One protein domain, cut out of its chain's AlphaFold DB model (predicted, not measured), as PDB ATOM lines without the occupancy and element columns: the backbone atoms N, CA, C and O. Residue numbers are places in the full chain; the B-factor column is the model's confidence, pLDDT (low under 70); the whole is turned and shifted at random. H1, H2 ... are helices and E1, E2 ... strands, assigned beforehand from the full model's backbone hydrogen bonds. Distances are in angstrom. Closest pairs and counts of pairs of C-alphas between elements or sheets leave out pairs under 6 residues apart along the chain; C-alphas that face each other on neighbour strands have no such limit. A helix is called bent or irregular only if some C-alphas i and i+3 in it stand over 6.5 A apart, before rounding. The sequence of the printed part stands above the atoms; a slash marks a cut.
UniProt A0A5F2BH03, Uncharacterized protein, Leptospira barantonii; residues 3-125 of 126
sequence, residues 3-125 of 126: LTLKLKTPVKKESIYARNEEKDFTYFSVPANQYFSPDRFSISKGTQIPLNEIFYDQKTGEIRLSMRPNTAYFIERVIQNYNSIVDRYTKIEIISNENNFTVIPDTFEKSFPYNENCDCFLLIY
ATOM      1  N   LEU A   3     432.848 258.618 850.236       89.50
ATOM      2  CA  LEU A   3     432.022 258.674 851.441       89.50
ATOM      3  C   LEU A   3     432.941 258.699 852.657       89.50
ATOM      4  O   LEU A   3     433.841 257.869 852.749       89.50
ATOM      5  N   THR A   4     432.707 259.611 853.589       91.88
ATOM      6  CA  THR A   4     433.396 259.663 854.879       91.88
ATOM      7  C   THR A   4     432.368 259.538 855.992       91.88
ATOM      8  O   THR A   4     431.424 260.319 856.060       91.88
ATOM      9  N   LEU A   5     432.549 258.560 856.872       90.12
ATOM     10  CA  LEU A   5     431.711 258.317 858.039       90.12
ATOM     11  C   LEU A   5     432.528 258.642 859.284       90.12
ATOM     12  O   LEU A   5     433.604 258.073 859.481       90.12
ATOM     13  N   LYS A   6     432.034 259.544 860.131       92.25
ATOM     14  CA  LYS A   6     432.722 259.920 861.368       92.25
ATOM     15  C   LYS A   6     432.037 259.295 862.571       92.25
ATOM     16  O   LYS A   6     430.914 259.672 862.897       92.25
ATOM     17  N   LEU A   7     432.710 258.366 863.240       89.38
ATOM     18  CA  LEU A   7     432.179 257.692 864.426       89.38
ATOM     19  C   LEU A   7     432.038 258.656 865.614       89.38
ATOM     20  O   LEU A   7     432.833 259.581 865.777       89.38
ATOM     21  N   LYS A   8     431.042 258.413 866.472       89.75
ATOM     22  CA  LYS A   8     430.932 259.042 867.804       89.75
ATOM     23  C   LYS A   8     432.048 258.595 868.737       89.75
ATOM     24  O   LYS A   8     432.607 259.408 869.468       89.75
ATOM     25  N   THR A   9     432.395 257.315 868.678       86.50
ATOM     26  CA  THR A   9     433.471 256.726 869.472       86.50
ATOM     27  C   THR A   9     434.380 255.942 868.534       86.50
ATOM     28  O   THR A   9     433.906 254.996 867.901       86.50
ATOM     29  N   PRO A  10     435.663 256.320 868.394       85.75
ATOM     30  CA  PRO A  10     436.614 255.527 867.631       85.75
ATOM     31  C   PRO A  10     436.718 254.110 868.203       85.75
ATOM     32  O   PRO A  10     436.708 253.916 869.418       85.75
ATOM     33  N   VAL A  11     436.831 253.121 867.324       82.81
ATOM     34  CA  VAL A  11     436.937 251.704 867.688       82.81
ATOM     35  C   VAL A  11     438.265 251.141 867.203       82.81
ATOM     36  O   VAL A  11     439.048 251.812 866.533       82.81
ATOM     37  N   LYS A  12     438.572 249.897 867.558       81.06
ATOM     38  CA  LYS A  12     439.753 249.244 866.997       81.06
ATOM     39  C   LYS A  12     439.528 248.944 865.516       81.06
ATOM     40  O   LYS A  12     438.408 248.658 865.097       81.06
ATOM     41  N   LYS A  13     440.604 248.988 864.728       74.19
ATOM     42  CA  LYS A  13     440.571 248.743 863.281       74.19
ATOM     43  C   LYS A  13     439.928 247.389 862.952       74.19
ATOM     44  O   LYS A  13     439.152 247.288 862.012       74.19
ATOM     45  N   GLU A  14     440.186 246.374 863.768       74.44
ATOM     46  CA  GLU A  14     439.629 245.031 863.615       74.44
ATOM     47  C   GLU A  14     438.104 245.024 863.759       74.44
ATOM     48  O   GLU A  14     437.447 244.259 863.071       74.44
ATOM     49  N   SER A  15     437.524 245.910 864.573       73.69
ATOM     50  CA  SER A  15     436.069 246.030 864.750       73.69
ATOM     51  C   SER A  15     435.356 246.631 863.535       73.69
ATOM     52  O   SER A  15     434.159 246.426 863.377       73.69
ATOM     53  N   ILE A  16     436.078 247.357 862.674       71.56
ATOM     54  CA  ILE A  16     435.564 247.865 861.389       71.56
ATOM     55  C   ILE A  16     435.540 246.756 860.329       71.56
ATOM     56  O   ILE A  16     434.741 246.799 859.398       71.56
ATOM     57  N   TYR A  17     436.424 245.765 860.469       64.25
ATOM     58  CA  TYR A  17     436.642 244.702 859.486       64.25
ATOM     59  C   TYR A  17     436.195 243.319 859.951       64.25
ATOM     60  O   TYR A  17     436.370 242.352 859.206       64.25
ATOM     61  N   ALA A  18     435.675 243.208 861.174       53.09
ATOM     62  CA  ALA A  18     435.323 241.941 861.787       53.09
ATOM     63  C   ALA A  18     434.250 241.254 860.939       53.09
ATOM     64  O   ALA A  18     433.093 241.668 860.907       53.09
ATOM     65  N   ARG A  19     434.665 240.188 860.248       52.12
ATOM     66  CA  ARG A  19     433.759 239.179 859.714       52.12
ATOM     67  C   ARG A  19     433.134 238.495 860.919       52.12
ATOM     68  O   ARG A  19     433.831 237.763 861.615       52.12
ATOM     69  N   ASN A  20     431.849 238.713 861.160       46.62
ATOM     70  CA  ASN A  20     431.106 237.713 861.912       46.62
ATOM     71  C   ASN A  20     431.068 236.456 861.030       46.62
ATOM     72  O   ASN A  20     430.860 236.548 859.818       46.62
ATOM     73  N   GLU A  21     431.372 235.303 861.624       42.09
ATOM     74  CA  GLU A  21     431.672 234.030 860.945       42.09
ATOM     75  C   GLU A  21     430.533 233.505 860.043       42.09
ATOM     76  O   GLU A  21     430.731 232.584 859.252       42.09
ATOM     77  N   GLU A  22     429.378 234.170 860.045       42.56
ATOM     78  CA  GLU A  22     428.244 233.939 859.157       42.56
ATOM     79  C   GLU A  22     427.957 235.167 858.270       42.56
ATOM     80  O   GLU A  22     427.043 235.933 858.530       42.56
ATOM     81  N   LYS A  23     428.721 235.366 857.184       46.19
ATOM     82  CA  LYS A  23     428.358 236.256 856.044       46.19
ATOM     83  C   LYS A  23     427.945 237.707 856.382       46.19
ATOM     84  O   LYS A  23     427.286 238.363 855.576       46.19
ATOM     85  N   ASP A  24     428.390 238.232 857.512       53.28
ATOM     86  CA  ASP A  24     428.040 239.567 857.985       53.28
ATOM     87  C   ASP A  24     429.138 240.563 857.606       53.28
ATOM     88  O   ASP A  24     430.178 240.669 858.259       53.28
ATOM     89  N   PHE A  25     428.921 241.283 856.507       54.38
ATOM     90  CA  PHE A  25     429.809 242.356 856.066       54.38
ATOM     91  C   PHE A  25     429.279 243.711 856.538       54.38
ATOM     92  O   PHE A  25     428.136 244.059 856.257       54.38
ATOM     93  N   THR A  26     430.129 244.507 857.194       63.28
ATOM     94  CA  THR A  26     429.777 245.861 857.665       63.28
ATOM     95  C   THR A  26     429.512 246.832 856.513       63.28
ATOM     96  O   THR A  26     428.644 247.690 856.626       63.28
ATOM     97  N   TYR A  27     430.224 246.671 855.389       72.19
ATOM     98  CA  TYR A  27     430.078 247.515 854.204       72.19
ATOM     99  C   TYR A  27     429.974 246.667 852.942       72.19
ATOM    100  O   TYR A  27     430.887 245.915 852.582       72.19
ATOM    101  N   PHE A  28     428.868 246.823 852.231       75.56
ATOM    102  CA  PHE A  28     428.655 246.200 850.935       75.56
ATOM    103  C   PHE A  28     428.018 247.197 849.976       75.56
ATOM    104  O   PHE A  28     427.679 248.327 850.335       75.56
ATOM    105  N   SER A  29     427.931 246.784 848.721       78.44
ATOM    106  CA  SER A  29     427.423 247.596 847.631       78.44
ATOM    107  C   SER A  29     426.547 246.756 846.710       78.44
ATOM    108  O   SER A  29     426.827 245.580 846.493       78.44
ATOM    109  N   VAL A  30     425.483 247.341 846.166       75.62
ATOM    110  CA  VAL A  30     424.607 246.682 845.184       75.62
ATOM    111  C   VAL A  30     424.477 247.600 843.969       75.62
ATOM    112  O   VAL A  30     424.314 248.809 844.152       75.62
ATOM    113  N   PRO A  31     424.538 247.084 842.728       74.31
ATOM    114  CA  PRO A  31     424.276 247.901 841.550       74.31
ATOM    115  C   PRO A  31     422.883 248.544 841.624       74.31
ATOM    116  O   PRO A  31     421.867 247.858 841.719       74.31
ATOM    117  N   ALA A  32     422.821 249.874 841.564       69.44
ATOM    118  CA  ALA A  32     421.578 250.637 841.697       69.44
ATOM    119  C   ALA A  32     420.650 250.498 840.474       69.44
ATOM    120  O   ALA A  32     419.485 250.888 840.531       69.44
ATOM    121  N   ASN A  33     421.166 249.950 839.370       64.31
ATOM    122  CA  ASN A  33     420.455 249.733 838.111       64.31
ATOM    123  C   ASN A  33     419.717 248.385 838.036       64.31
ATOM    124  O   ASN A  33     419.044 248.128 837.038       64.31
ATOM    125  N   GLN A  34     419.824 247.520 839.052       56.62
ATOM    126  CA  GLN A  34     419.067 246.272 839.066       56.62
ATOM    127  C   GLN A  34     417.610 246.552 839.468       56.62
ATOM    128  O   GLN A  34     417.324 247.094 840.533       56.62
ATOM    129  N   TYR A  35     416.720 246.240 838.519       59.12
ATOM    130  CA  TYR A  35     415.291 246.546 838.415       59.12
ATOM    131  C   TYR A  35     414.447 246.339 839.684       59.12
ATOM    132  O   TYR A  35     414.872 245.677 840.623       59.12
ATOM    133  N   PHE A  36     413.227 246.900 839.645       58.62
ATOM    134  CA  PHE A  36     412.092 246.851 840.587       58.62
ATOM    135  C   PHE A  36     411.748 245.457 841.151       58.62
ATOM    136  O   PHE A  36     410.642 244.949 840.987       58.62
ATOM    137  N   SER A  37     412.697 244.835 841.830       65.44
ATOM    138  CA  SER A  37     412.511 243.615 842.587       65.44
ATOM    139  C   SER A  37     412.328 243.982 844.060       65.44
ATOM    140  O   SER A  37     413.030 244.881 844.545       65.44
ATOM    141  N   PRO A  38     411.436 243.294 844.794       65.25
ATOM    142  CA  PRO A  38     411.266 243.500 846.231       65.25
ATOM    143  C   PRO A  38     412.581 243.372 847.008       65.25
ATOM    144  O   PRO A  38     412.760 244.031 848.022       65.25
ATOM    145  N   ASP A  39     413.525 242.581 846.494       70.12
ATOM    146  CA  ASP A  39     414.797 242.223 847.125       70.12
ATOM    147  C   ASP A  39     416.018 242.986 846.571       70.12
ATOM    148  O   ASP A  39     417.161 242.578 846.794       70.12
ATOM    149  N   ARG A  40     415.810 244.092 845.840       70.06
ATOM    150  CA  ARG A  40     416.886 244.838 845.150       70.06
ATOM    151  C   ARG A  40     418.008 245.350 846.062       70.06
ATOM    152  O   ARG A  40     419.050 245.754 845.569       70.06
ATOM    153  N   PHE A  41     417.784 245.368 847.374       72.88
ATOM    154  CA  PHE A  41     418.757 245.780 848.386       72.88
ATOM    155  C   PHE A  41     419.088 244.665 849.384       72.88
ATOM    156  O   PHE A  41     419.557 244.942 850.476       72.88
ATOM    157  N   SER A  42     418.856 243.402 849.026       74.19
ATOM    158  CA  SER A  42     419.263 242.273 849.863       74.19
ATOM    159  C   SER A  42     420.790 242.178 849.976       74.19
ATOM    160  O   SER A  42     421.492 242.232 848.961       74.19
ATOM    161  N   ILE A  43     421.298 241.920 851.190       69.88
ATOM    162  CA  ILE A  43     422.715 241.588 851.441       69.88
ATOM    163  C   ILE A  43     423.159 240.415 850.556       69.88
ATOM    164  O   ILE A  43     424.279 240.406 850.051       69.88
ATOM    165  N   SER A  44     422.271 239.446 850.297       74.88
ATOM    166  CA  SER A  44     422.579 238.254 849.491       74.88
ATOM    167  C   SER A  44     422.931 238.562 848.033       74.88
ATOM    168  O   SER A  44     423.498 237.712 847.351       74.88
ATOM    169  N   LYS A  45     422.572 239.756 847.548       73.94
ATOM    170  CA  LYS A  45     422.893 240.264 846.207       73.94
ATOM    171  C   LYS A  45     423.997 241.326 846.232       73.94
ATOM    172  O   LYS A  45     424.365 241.851 845.184       73.94
ATOM    173  N   GLY A  46     424.495 241.659 847.421       74.44
ATOM    174  CA  GLY A  46     425.547 242.635 847.640       74.44
ATOM    175  C   GLY A  46     426.933 242.091 847.336       74.44
ATOM    176  O   GLY A  46     427.260 240.940 847.620       74.44
ATOM    177  N   THR A  47     427.778 242.965 846.809       78.69
ATOM    178  CA  THR A  47     429.218 242.753 846.715       78.69
ATOM    179  C   THR A  47     429.874 243.432 847.906       78.69
ATOM    180  O   THR A  47     429.708 244.641 848.106       78.69
ATOM    181  N   GLN A  48     430.629 242.665 848.693       78.75
ATOM    182  CA  GLN A  48     431.442 243.210 849.777       78.75
ATOM    183  C   GLN A  48     432.390 244.284 849.226       78.75
ATOM    184  O   GLN A  48     433.052 244.059 848.211       78.75
ATOM    185  N   ILE A  49     432.491 245.426 849.911       78.88
ATOM    186  CA  ILE A  49     433.506 246.426 849.568       78.88
ATOM    187  C   ILE A  49     434.885 245.856 849.943       78.88
ATOM    188  O   ILE A  49     435.089 245.490 851.107       78.88
ATOM    189  N   PRO A  50     435.836 245.752 848.996       77.00
ATOM    190  CA  PRO A  50     437.169 245.236 849.280       77.00
ATOM    191  C   PRO A  50     437.874 246.039 850.378       77.00
ATOM    192  O   PRO A  50     437.803 247.264 850.399       77.00
ATOM    193  N   LEU A  51     438.595 245.365 851.279       76.88
ATOM    194  CA  LEU A  51     439.248 246.016 852.428       76.88
ATOM    195  C   LEU A  51     440.247 247.108 852.021       76.88
ATOM    196  O   LEU A  51     440.416 248.087 852.736       76.88
ATOM    197  N   ASN A  52     440.901 246.955 850.872       80.12
ATOM    198  CA  ASN A  52     441.807 247.955 850.306       80.12
ATOM    199  C   ASN A  52     441.086 249.210 849.777       80.12
ATOM    200  O   ASN A  52     441.745 250.214 849.526       80.12
ATOM    201  N   GLU A  53     439.761 249.170 849.618       81.50
ATOM    202  CA  GLU A  53     438.920 250.323 849.269       81.50
ATOM    203  C   GLU A  53     438.340 251.023 850.514       81.50
ATOM    204  O   GLU A  53     437.664 252.048 850.384       81.50
ATOM    205  N   ILE A  54     438.634 250.502 851.714       83.88
ATOM    206  CA  ILE A  54     438.227 251.056 853.006       83.88
ATOM    207  C   ILE A  54     439.448 251.634 853.719       83.88
ATOM    208  O   ILE A  54     440.368 250.922 854.121       83.88
ATOM    209  N   PHE A  55     439.448 252.945 853.918       88.94
ATOM    210  CA  PHE A  55     440.439 253.616 854.746       88.94
ATOM    211  C   PHE A  55     439.854 253.880 856.133       88.94
ATOM    212  O   PHE A  55     438.736 254.374 856.252       88.94
ATOM    213  N   TYR A  56     440.622 253.580 857.179       89.56
ATOM    214  CA  TYR A  56     440.230 253.843 858.559       89.56
ATOM    215  C   TYR A  56     441.325 254.604 859.302       89.56
ATOM    216  O   TYR A  56     442.454 254.116 859.405       89.56
ATOM    217  N   ASP A  57     440.972 255.765 859.850       90.69
ATOM    218  CA  ASP A  57     441.794 256.514 860.794       90.69
ATOM    219  C   ASP A  57     441.261 256.307 862.215       90.69
ATOM    220  O   ASP A  57     440.243 256.867 862.627       90.69
ATOM    221  N   GLN A  58     441.987 255.498 862.985       87.50
ATOM    222  CA  GLN A  58     441.632 255.163 864.360       87.50
ATOM    223  C   GLN A  58     441.715 256.357 865.318       87.50
ATOM    224  O   GLN A  58     440.993 256.390 866.311       87.50
ATOM    225  N   LYS A  59     442.577 257.345 865.048       88.81
ATOM    226  CA  LYS A  59     442.730 258.513 865.925       88.81
ATOM    227  C   LYS A  59     441.513 259.427 865.823       88.81
ATOM    228  O   LYS A  59     441.076 259.981 866.827       88.81
ATOM    229  N   THR A  60     440.991 259.600 864.612       89.56
ATOM    230  CA  THR A  60     439.859 260.496 864.337       89.56
ATOM    231  C   THR A  60     438.511 259.777 864.302       89.56
ATOM    232  O   THR A  60     437.474 260.435 864.394       89.56
ATOM    233  N   GLY A  61     438.507 258.443 864.209       89.81
ATOM    234  CA  GLY A  61     437.295 257.640 864.047       89.81
ATOM    235  C   GLY A  61     436.669 257.779 862.658       89.81
ATOM    236  O   GLY A  61     435.463 257.584 862.520       89.81
ATOM    237  N   GLU A  62     437.459 258.152 861.648       93.12
ATOM    238  CA  GLU A  62     436.984 258.365 860.281       93.12
ATOM    239  C   GLU A  62     437.141 257.102 859.434       93.12
ATOM    240  O   GLU A  62     438.232 256.544 859.309       93.12
ATOM    241  N   ILE A  63     436.043 256.684 858.809       89.81
ATOM    242  CA  ILE A  63     436.008 255.624 857.802       89.81
ATOM    243  C   ILE A  63     435.784 256.295 856.452       89.81
ATOM    244  O   ILE A  63     434.832 257.057 856.299       89.81
ATOM    245  N   ARG A  64     436.642 256.030 855.468       91.25
ATOM    246  CA  ARG A  64     436.527 256.580 854.114       91.25
ATOM    247  C   ARG A  64     436.391 255.447 853.110       91.25
ATOM    248  O   ARG A  64     437.189 254.513 853.118       91.25
ATOM    249  N   LEU A  65     435.394 255.558 852.244       87.75
ATOM    250  CA  LEU A  65     435.064 254.581 851.213       87.75
ATOM    251  C   LEU A  65     435.099 255.261 849.848       87.75
ATOM    252  O   LEU A  65     434.528 256.340 849.665       87.75
ATOM    253  N   SER A  66     435.742 254.618 848.875       86.62
ATOM    254  CA  SER A  66     435.672 255.062 847.481       86.62
ATOM    255  C   SER A  66     434.348 254.615 846.867       86.62
ATOM    256  O   SER A  66     434.053 253.425 846.801       86.62
ATOM    257  N   MET A  67     433.546 255.574 846.407       81.44
ATOM    258  CA  MET A  67     432.249 255.311 845.795       81.44
ATOM    259  C   MET A  67     432.309 255.396 844.268       81.44
ATOM    260  O   MET A  67     432.844 256.345 843.681       81.44
ATOM    261  N   ARG A  68     431.687 254.400 843.646       80.81
ATOM    262  CA  ARG A  68     431.411 254.235 842.218       80.81
ATOM    263  C   ARG A  68     429.985 254.695 841.880       80.81
ATOM    264  O   ARG A  68     429.090 254.509 842.708       80.81
ATOM    265  N   PRO A  69     429.765 255.258 840.680       76.44
ATOM    266  CA  PRO A  69     428.431 255.634 840.213       76.44
ATOM    267  C   PRO A  69     427.510 254.411 840.078       76.44
ATOM    268  O   PRO A  69     427.979 253.271 840.034       76.44
ATOM    269  N   ASN A  70     426.195 254.646 839.997       74.88
ATOM    270  CA  ASN A  70     425.170 253.607 839.806       74.88
ATOM    271  C   ASN A  70     425.244 252.460 840.826       74.88
ATOM    272  O   ASN A  70     424.979 251.305 840.498       74.88
ATOM    273  N   THR A  71     425.627 252.770 842.063       77.25
ATOM    274  CA  THR A  71     425.846 251.789 843.127       77.25
ATOM    275  C   THR A  71     425.210 252.298 844.418       77.25
ATOM    276  O   THR A  71     425.449 253.435 844.817       77.25
ATOM    277  N   ALA A  72     424.398 251.467 845.068       76.62
ATOM    278  CA  ALA A  72     423.895 251.718 846.414       76.62
ATOM    279  C   ALA A  72     424.914 251.209 847.440       76.62
ATOM    280  O   ALA A  72     425.415 250.092 847.300       76.62
ATOM    281  N   TYR A  73     425.208 252.026 848.452       78.50
ATOM    282  CA  TYR A  73     426.150 251.711 849.524       78.50
ATOM    283  C   TYR A  73     425.400 251.451 850.819       78.50
ATOM    284  O   TYR A  73     424.492 252.190 851.196       78.50
ATOM    285  N   PHE A  74     425.822 250.401 851.503       72.44
ATOM    286  CA  PHE A  74     425.231 249.940 852.741       72.44
ATOM    287  C   PHE A  74     426.186 250.343 853.853       72.44
ATOM    288  O   PHE A  74     427.330 249.886 853.889       72.44
ATOM    289  N   ILE A  75     425.753 251.308 854.664       67.19
ATOM    290  CA  ILE A  75     426.639 252.038 855.576       67.19
ATOM    291  C   ILE A  75     426.732 251.339 856.928       67.19
ATOM    292  O   ILE A  75     427.787 251.360 857.555       67.19
ATOM    293  N   GLU A  76     425.631 250.750 857.386       68.00
ATOM    294  CA  GLU A  76     425.561 250.119 858.696       68.00
ATOM    295  C   GLU A  76     424.381 249.150 858.752       68.00
ATOM    296  O   GLU A  76     423.275 249.509 858.334       68.00
ATOM    297  N   ARG A  77     424.606 247.952 859.299       66.19
ATOM    298  CA  ARG A  77     423.535 247.030 859.690       66.19
ATOM    299  C   ARG A  77     423.016 247.429 861.071       66.19
ATOM    300  O   ARG A  77     423.811 247.795 861.936       66.19
ATOM    301  N   VAL A  78     421.714 247.320 861.309       61.44
ATOM    302  CA  VAL A  78     421.165 247.421 862.662       61.44
ATOM    303  C   VAL A  78     421.648 246.198 863.443       61.44
ATOM    304  O   VAL A  78     421.220 245.069 863.236       61.44
ATOM    305  N   ILE A  79     422.636 246.408 864.307       57.62
ATOM    306  CA  ILE A  79     423.086 245.409 865.279       57.62
ATOM    307  C   ILE A  79     422.363 245.749 866.578       57.62
ATOM    308  O   ILE A  79     422.247 246.924 866.900       57.62
ATOM    309  N   GLN A  80     421.936 244.748 867.351       51.62
ATOM    310  CA  GLN A  80     421.126 244.874 868.581       51.62
ATOM    311  C   GLN A  80     421.562 245.959 869.601       51.62
ATOM    312  O   GLN A  80     420.774 246.317 870.470       51.62
ATOM    313  N   ASN A  81     422.786 246.493 869.507       51.47
ATOM    314  CA  ASN A  81     423.318 247.551 870.372       51.47
ATOM    315  C   ASN A  81     423.213 248.982 869.795       51.47
ATOM    316  O   ASN A  81     423.502 249.936 870.514       51.47
ATOM    317  N   TYR A  82     422.839 249.148 868.522       56.91
ATOM    318  CA  TYR A  82     422.681 250.440 867.848       56.91
ATOM    319  C   TYR A  82     421.408 250.414 867.006       56.91
ATOM    320  O   TYR A  82     421.379 249.813 865.933       56.91
ATOM    321  N   ASN A  83     420.361 251.078 867.493       64.19
ATOM    322  CA  ASN A  83     419.058 251.077 866.829       64.19
ATOM    323  C   ASN A  83     418.974 252.126 865.714       64.19
ATOM    324  O   ASN A  83     418.142 251.994 864.819       64.19
ATOM    325  N   SER A  84     419.834 253.150 865.736       71.81
ATOM    326  CA  SER A  84     419.871 254.180 864.699       71.81
ATOM    327  C   SER A  84     421.292 254.482 864.233       71.81
ATOM    328  O   SER A  84     422.254 254.472 865.003       71.81
ATOM    329  N   ILE A  85     421.426 254.837 862.953       77.88
ATOM    330  CA  ILE A  85     422.649 255.412 862.372       77.88
ATOM    331  C   ILE A  85     423.125 256.648 863.166       77.88
ATOM    332  O   ILE A  85     424.327 256.915 863.260       77.88
ATOM    333  N   VAL A  86     422.189 257.355 863.810       83.19
ATOM    334  CA  VAL A  86     422.439 258.488 864.711       83.19
ATOM    335  C   VAL A  86     423.263 258.081 865.927       83.19
ATOM    336  O   VAL A  86     424.077 258.872 866.397       83.19
ATOM    337  N   ASP A  87     423.127 256.857 866.431       82.25
ATOM    338  CA  ASP A  87     423.845 256.397 867.627       82.25
ATOM    339  C   ASP A  87     425.321 256.120 867.357       82.25
ATOM    340  O   ASP A  87     426.135 256.112 868.282       82.25
ATOM    341  N   ARG A  88     425.685 255.936 866.086       82.56
ATOM    342  CA  ARG A  88     427.028 255.517 865.694       82.56
ATOM    343  C   ARG A  88     427.861 256.636 865.092       82.56
ATOM    344  O   ARG A  88     429.065 256.697 865.348       82.56
ATOM    345  N   TYR A  89     427.239 257.536 864.339       88.12
ATOM    346  CA  TYR A  89     427.950 258.564 863.584       88.12
ATOM    347  C   TYR A  89     427.666 259.976 864.114       88.12
ATOM    348  O   TYR A  89     426.572 260.296 864.568       88.12
ATOM    349  N   THR A  90     428.679 260.844 864.079       91.50
ATOM    350  CA  THR A  90     428.547 262.287 864.358       91.50
ATOM    351  C   THR A  90     428.330 263.095 863.092       91.50
ATOM    352  O   THR A  90     427.771 264.184 863.148       91.50
ATOM    353  N   LYS A  91     428.820 262.589 861.958       92.38
ATOM    354  CA  LYS A  91     428.800 263.272 860.668       92.38
ATOM    355  C   LYS A  91     428.988 262.256 859.547       92.38
ATOM    356  O   LYS A  91     429.773 261.316 859.700       92.38
ATOM    357  N   ILE A  92     428.313 262.473 858.423       89.88
ATOM    358  CA  ILE A  92     428.539 261.730 857.181       89.88
ATOM    359  C   ILE A  92     428.808 262.737 856.065       89.88
ATOM    360  O   ILE A  92     428.034 263.670 855.876       89.88
ATOM    361  N   GLU A  93     429.901 262.566 855.328       91.31
ATOM    362  CA  GLU A  93     430.301 263.460 854.241       91.31
ATOM    363  C   GLU A  93     430.382 262.699 852.922       91.31
ATOM    364  O   GLU A  93     431.009 261.644 852.838       91.31
ATOM    365  N   ILE A  94     429.779 263.252 851.876       88.12
ATOM    366  CA  ILE A  94     429.848 262.744 850.509       88.12
ATOM    367  C   ILE A  94     430.581 263.790 849.677       88.12
ATOM    368  O   ILE A  94     430.095 264.907 849.519       88.12
ATOM    369  N   ILE A  95     431.747 263.428 849.156       87.00
ATOM    370  CA  ILE A  95     432.612 264.303 848.361       87.00
ATOM    371  C   ILE A  95     432.625 263.776 846.928       87.00
ATOM    372  O   ILE A  95     433.117 262.672 846.661       87.00
ATOM    373  N   SER A  96     432.082 264.548 845.992       82.69
ATOM    374  CA  SER A  96     432.156 264.278 844.556       82.69
ATOM    375  C   SER A  96     432.903 265.407 843.840       82.69
ATOM    376  O   SER A  96     433.247 266.421 844.439       82.69
ATOM    377  N   ASN A  97     433.185 265.226 842.549       79.81
ATOM    378  CA  ASN A  97     433.821 266.278 841.749       79.81
ATOM    379  C   ASN A  97     432.900 267.495 841.557       79.81
ATOM    380  O   ASN A  97     433.382 268.578 841.246       79.81
ATOM    381  N   GLU A  98     431.589 267.302 841.712       80.31
ATOM    382  CA  GLU A  98     430.569 268.308 841.413       80.31
ATOM    383  C   GLU A  98     429.999 268.944 842.679       80.31
ATOM    384  O   GLU A  98     429.677 270.125 842.669       80.31
ATOM    385  N   ASN A  99     429.876 268.180 843.771       79.25
ATOM    386  CA  ASN A  99     429.249 268.639 845.004       79.25
ATOM    387  C   ASN A  99     429.837 267.952 846.240       79.25
ATOM    388  O   ASN A  99     430.161 266.762 846.223       79.25
ATOM    389  N   ASN A 100     429.863 268.697 847.345       86.94
ATOM    390  CA  ASN A 100     430.200 268.184 848.666       86.94
ATOM    391  C   ASN A 100     428.979 268.305 849.575       86.94
ATOM    392  O   ASN A 100     428.476 269.404 849.805       86.94
ATOM    393  N   PHE A 101     428.522 267.180 850.112       86.94
ATOM    394  CA  PHE A 101     427.390 267.124 851.025       86.94
ATOM    395  C   PHE A 101     427.864 266.696 852.402       86.94
ATOM    396  O   PHE A 101     428.558 265.695 852.544       86.94
ATOM    397  N   THR A 102     427.459 267.443 853.422       90.38
ATOM    398  CA  THR A 102     427.618 267.042 854.818       90.38
ATOM    399  C   THR A 102     426.238 266.798 855.395       90.38
ATOM    400  O   THR A 102     425.390 267.687 855.378       90.38
ATOM    401  N   VAL A 103     426.022 265.593 855.902       87.25
ATOM    402  CA  VAL A 103     424.825 265.219 856.644       87.25
ATOM    403  C   VAL A 103     425.185 265.223 858.126       87.25
ATOM    404  O   VAL A 103     426.255 264.743 858.522       87.25
ATOM    405  N   ILE A 104     424.298 265.790 858.936       87.50
ATOM    406  CA  ILE A 104     424.412 265.865 860.394       87.50
ATOM    407  C   ILE A 104     423.335 264.978 861.033       87.50
ATOM    408  O   ILE A 104     422.375 264.628 860.344       87.50
ATOM    409  N   PRO A 105     423.464 264.602 862.317       85.62
ATOM    410  CA  PRO A 105     422.628 263.567 862.921       85.62
ATOM    411  C   PRO A 105     421.118 263.770 862.745       85.62
ATOM    412  O   PRO A 105     420.425 262.829 862.369       85.62
ATOM    413  N   ASP A 106     420.632 265.005 862.886       84.81
ATOM    414  CA  ASP A 106     419.206 265.351 862.761       84.81
ATOM    415  C   ASP A 106     418.608 265.052 861.374       84.81
ATOM    416  O   ASP A 106     417.390 264.983 861.216       84.81
ATOM    417  N   THR A 107     419.444 264.886 860.347       85.88
ATOM    418  CA  THR A 107     419.008 264.599 858.976       85.88
ATOM    419  C   THR A 107     419.370 263.194 858.504       85.88
ATOM    420  O   THR A 107     419.011 262.830 857.382       85.88
ATOM    421  N   PHE A 108     420.012 262.371 859.342       84.19
ATOM    422  CA  PHE A 108     420.469 261.046 858.930       84.19
ATOM    423  C   PHE A 108     419.340 260.137 858.463       84.19
ATOM    424  O   PHE A 108     419.442 259.605 857.369       84.19
ATOM    425  N   GLU A 109     418.257 259.986 859.221       78.31
ATOM    426  CA  GLU A 109     417.185 259.043 858.862       78.31
ATOM    427  C   GLU A 109     416.470 259.432 857.560       78.31
ATOM    428  O   GLU A 109     416.012 258.576 856.803       78.31
ATOM    429  N   LYS A 110     416.435 260.734 857.251       82.19
ATOM    430  CA  LYS A 110     415.901 261.246 855.985       82.19
ATOM    431  C   LYS A 110     416.855 260.991 854.816       82.19
ATOM    432  O   LYS A 110     416.404 260.705 853.709       82.19
ATOM    433  N   SER A 111     418.159 261.153 855.036       83.31
ATOM    434  CA  SER A 111     419.191 260.994 854.003       83.31
ATOM    435  C   SER A 111     419.594 259.540 853.768       83.31
ATOM    436  O   SER A 111     419.996 259.193 852.659       83.31
ATOM    437  N   PHE A 112     419.468 258.705 854.793       83.81
ATOM    438  CA  PHE A 112     419.836 257.300 854.808       83.81
ATOM    439  C   PHE A 112     418.659 256.496 855.359       83.81
ATOM    440  O   PHE A 112     418.639 256.184 856.548       83.81
ATOM    441  N   PRO A 113     417.639 256.201 854.539       79.25
ATOM    442  CA  PRO A 113     416.485 255.453 855.009       79.25
ATOM    443  C   PRO A 113     416.887 254.026 855.394       79.25
ATOM    444  O   PRO A 113     417.725 253.393 854.739       79.25
ATOM    445  N   TYR A 114     416.250 253.518 856.447       82.19
ATOM    446  CA  TYR A 114     416.334 252.115 856.829       82.19
ATOM    447  C   TYR A 114     415.677 251.220 855.768       82.19
ATOM    448  O   TYR A 114     414.686 251.597 855.136       82.19
ATOM    449  N   ASN A 115     416.235 250.028 855.564       78.62
ATOM    450  CA  ASN A 115     415.705 249.027 854.656       78.62
ATOM    451  C   ASN A 115     415.649 247.652 855.325       78.62
ATOM    452  O   ASN A 115     416.674 247.070 855.674       78.62
ATOM    453  N   GLU A 116     414.436 247.117 855.433       79.69
ATOM    454  CA  GLU A 116     414.142 245.843 856.100       79.69
ATOM    455  C   GLU A 116     414.777 244.631 855.405       79.69
ATOM    456  O   GLU A 116     415.134 243.663 856.067       79.69
ATOM    457  N   ASN A 117     414.992 244.672 854.083       76.62
ATOM    458  CA  ASN A 117     415.551 243.525 853.352       76.62
ATOM    459  C   ASN A 117     417.026 243.258 853.680       76.62
ATOM    460  O   ASN A 117     417.512 242.145 853.479       76.62
ATOM    461  N   CYS A 118     417.756 244.287 854.108       73.94
ATOM    462  CA  CYS A 118     419.146 244.182 854.556       73.94
ATOM    463  C   CYS A 118     419.304 244.432 856.054       73.94
ATOM    464  O   CYS A 118     420.421 244.317 856.551       73.94
ATOM    465  N   ASP A 119     418.236 244.832 856.740       77.88
ATOM    466  CA  ASP A 119     418.288 245.326 858.109       77.88
ATOM    467  C   ASP A 119     419.368 246.411 858.294       77.88
ATOM    468  O   ASP A 119     420.293 246.289 859.098       77.88
ATOM    469  N   CYS A 120     419.332 247.445 857.449       76.94
ATOM    470  CA  CYS A 120     420.445 248.383 857.315       76.94
ATOM    471  C   CYS A 120     420.029 249.794 856.873       76.94
ATOM    472  O   CYS A 120     418.937 249.996 856.343       76.94
ATOM    473  N   PHE A 121     420.933 250.767 857.022       80.19
ATOM    474  CA  PHE A 121     420.759 252.125 856.493       80.19
ATOM    475  C   PHE A 121     421.439 252.293 855.127       80.19
ATOM    476  O   PHE A 121     422.627 251.988 854.958       80.19
ATOM    477  N   LEU A 122     420.679 252.795 854.148       77.25
ATOM    478  CA  LEU A 122     421.100 252.869 852.747       77.25
ATOM    479  C   LEU A 122     421.542 254.264 852.326       77.25
ATOM    480  O   LEU A 122     420.815 255.233 852.509       77.25
ATOM    481  N   LEU A 123     422.656 254.342 851.602       79.12
ATOM    482  CA  LEU A 123     422.965 255.474 850.737       79.12
ATOM    483  C   LEU A 123     422.697 255.098 849.283       79.12
ATOM    484  O   LEU A 123     423.419 254.298 848.683       79.12
ATOM    485  N   ILE A 124     421.679 255.723 848.695       69.06
ATOM    486  CA  ILE A 124     421.410 255.640 847.261       69.06
ATOM    487  C   ILE A 124     421.891 256.941 846.632       69.06
ATOM    488  O   ILE A 124     421.210 257.963 846.701       69.06
ATOM    489  N   TYR A 125     423.065 256.893 846.014       64.69
ATOM    490  CA  TYR A 125     423.544 257.992 845.190       64.69
ATOM    491  C   TYR A 125     423.068 257.776 843.749       64.69
ATOM    492  O   TYR A 125     423.354 256.729 843.161       64.69
TER     493      TYR A 125
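Overview. This is residues 3 to 125 of the 126 residues of an uncharacterized protein of Leptospira barantonii (UniProt A0A5F2BH03). A twisted sheet of five strands, E3 E4 E1 E6 E7, stands partly face to face with a smaller sheet, E2 E5 E8, whose E5 runs near the middle of the domain. H2 and H3 pack together along one side, where they graze both sheets, while H1 is at the E3 edge of the larger sheet. The printed part has 123 residues, with named elements in the order E1 H1 E2 E3 E4 E5 H2 E6 E7 H3 E8; both sheets are antiparallel. The class is mixed, helices and strands, with under half of the residues in named elements. The whole is compact, with a radius of gyration of the C-alphas of 13.8 A and a rounded outline of 40 by 39 by 29 A.

Arrangement. The larger sheet runs E3, residues 54 to 57; E4, 62 to 66; E1, 3 to 7; E6, 89 to 95; E7, 100 to 103. Across E1 and E6, N 4 and O 93 are 2.8 A apart, within hydrogen-bond range; across E4 and E1, N 5 and O 63 are 2.8 A apart. E3 and E4 form a hairpin, with N 55 to O 64 at 2.9 A, and so do E6 and E7, with N 94 to O 101 at 2.8 A. In the smaller sheet E5, residues 71 to 77, is the inner strand between E2, 28 to 31, with N 72 to O 30 at 2.8 A, and E8, 120 to 124, with N 73 to O 123 at 2.9 A. E1 and E5 are only just apart, their closest C-alphas 8.4 A from each other. H2, residues 85 to 88, touches H3, residues 105 to 111, closest at the C-alphas of Val 86 and Pro 105, 5.4 A. Both only graze the two sheets. H1, residues 13 to 17, only grazes the larger sheet; its closest C-alpha pair with E3 is Lys 13 and Tyr 56, 7.0 A. The O i to N i+4 pair of H1 is within hydrogen-bond range; H2, with 4 residues, is too short for any O i to N i+4 pair; in H3 1 of 3 O i to N i+4 pairs is within range, beside 3 of 4 O i to N i+3 pairs.

Along the chain. E1 begins at C-alpha 3 (432.022, 258.674, 851.441) and spans 13.0 A. E4 spans 13.3 A, E6 16.9 A, E3 10.2 A and E7 10.1 A. E5 spans 17.4 A from C-alpha 71 (425.846, 251.789, 843.127), E2 10.5 A and E8 12.4 A, ending at C-alpha 124 (421.410, 255.640, 847.261). H1 spans 6.8 A, H2 5.5 A and H3 9.9 A; H3 is irregular, with C-alphas 106 and 109 7.7 A apart.

Size, cuts and confidence. The C-alphas of Phe 36 and Lys 59 are the two farthest apart, at 41.4 A. The printed part has no cut. The link from E2 to E3 is long, 22 residues. Mean pLDDT of the printed part is 76.5; it is under 70 in 29 residues, among them 17 to 26, 32 to 38 and 75 to 83.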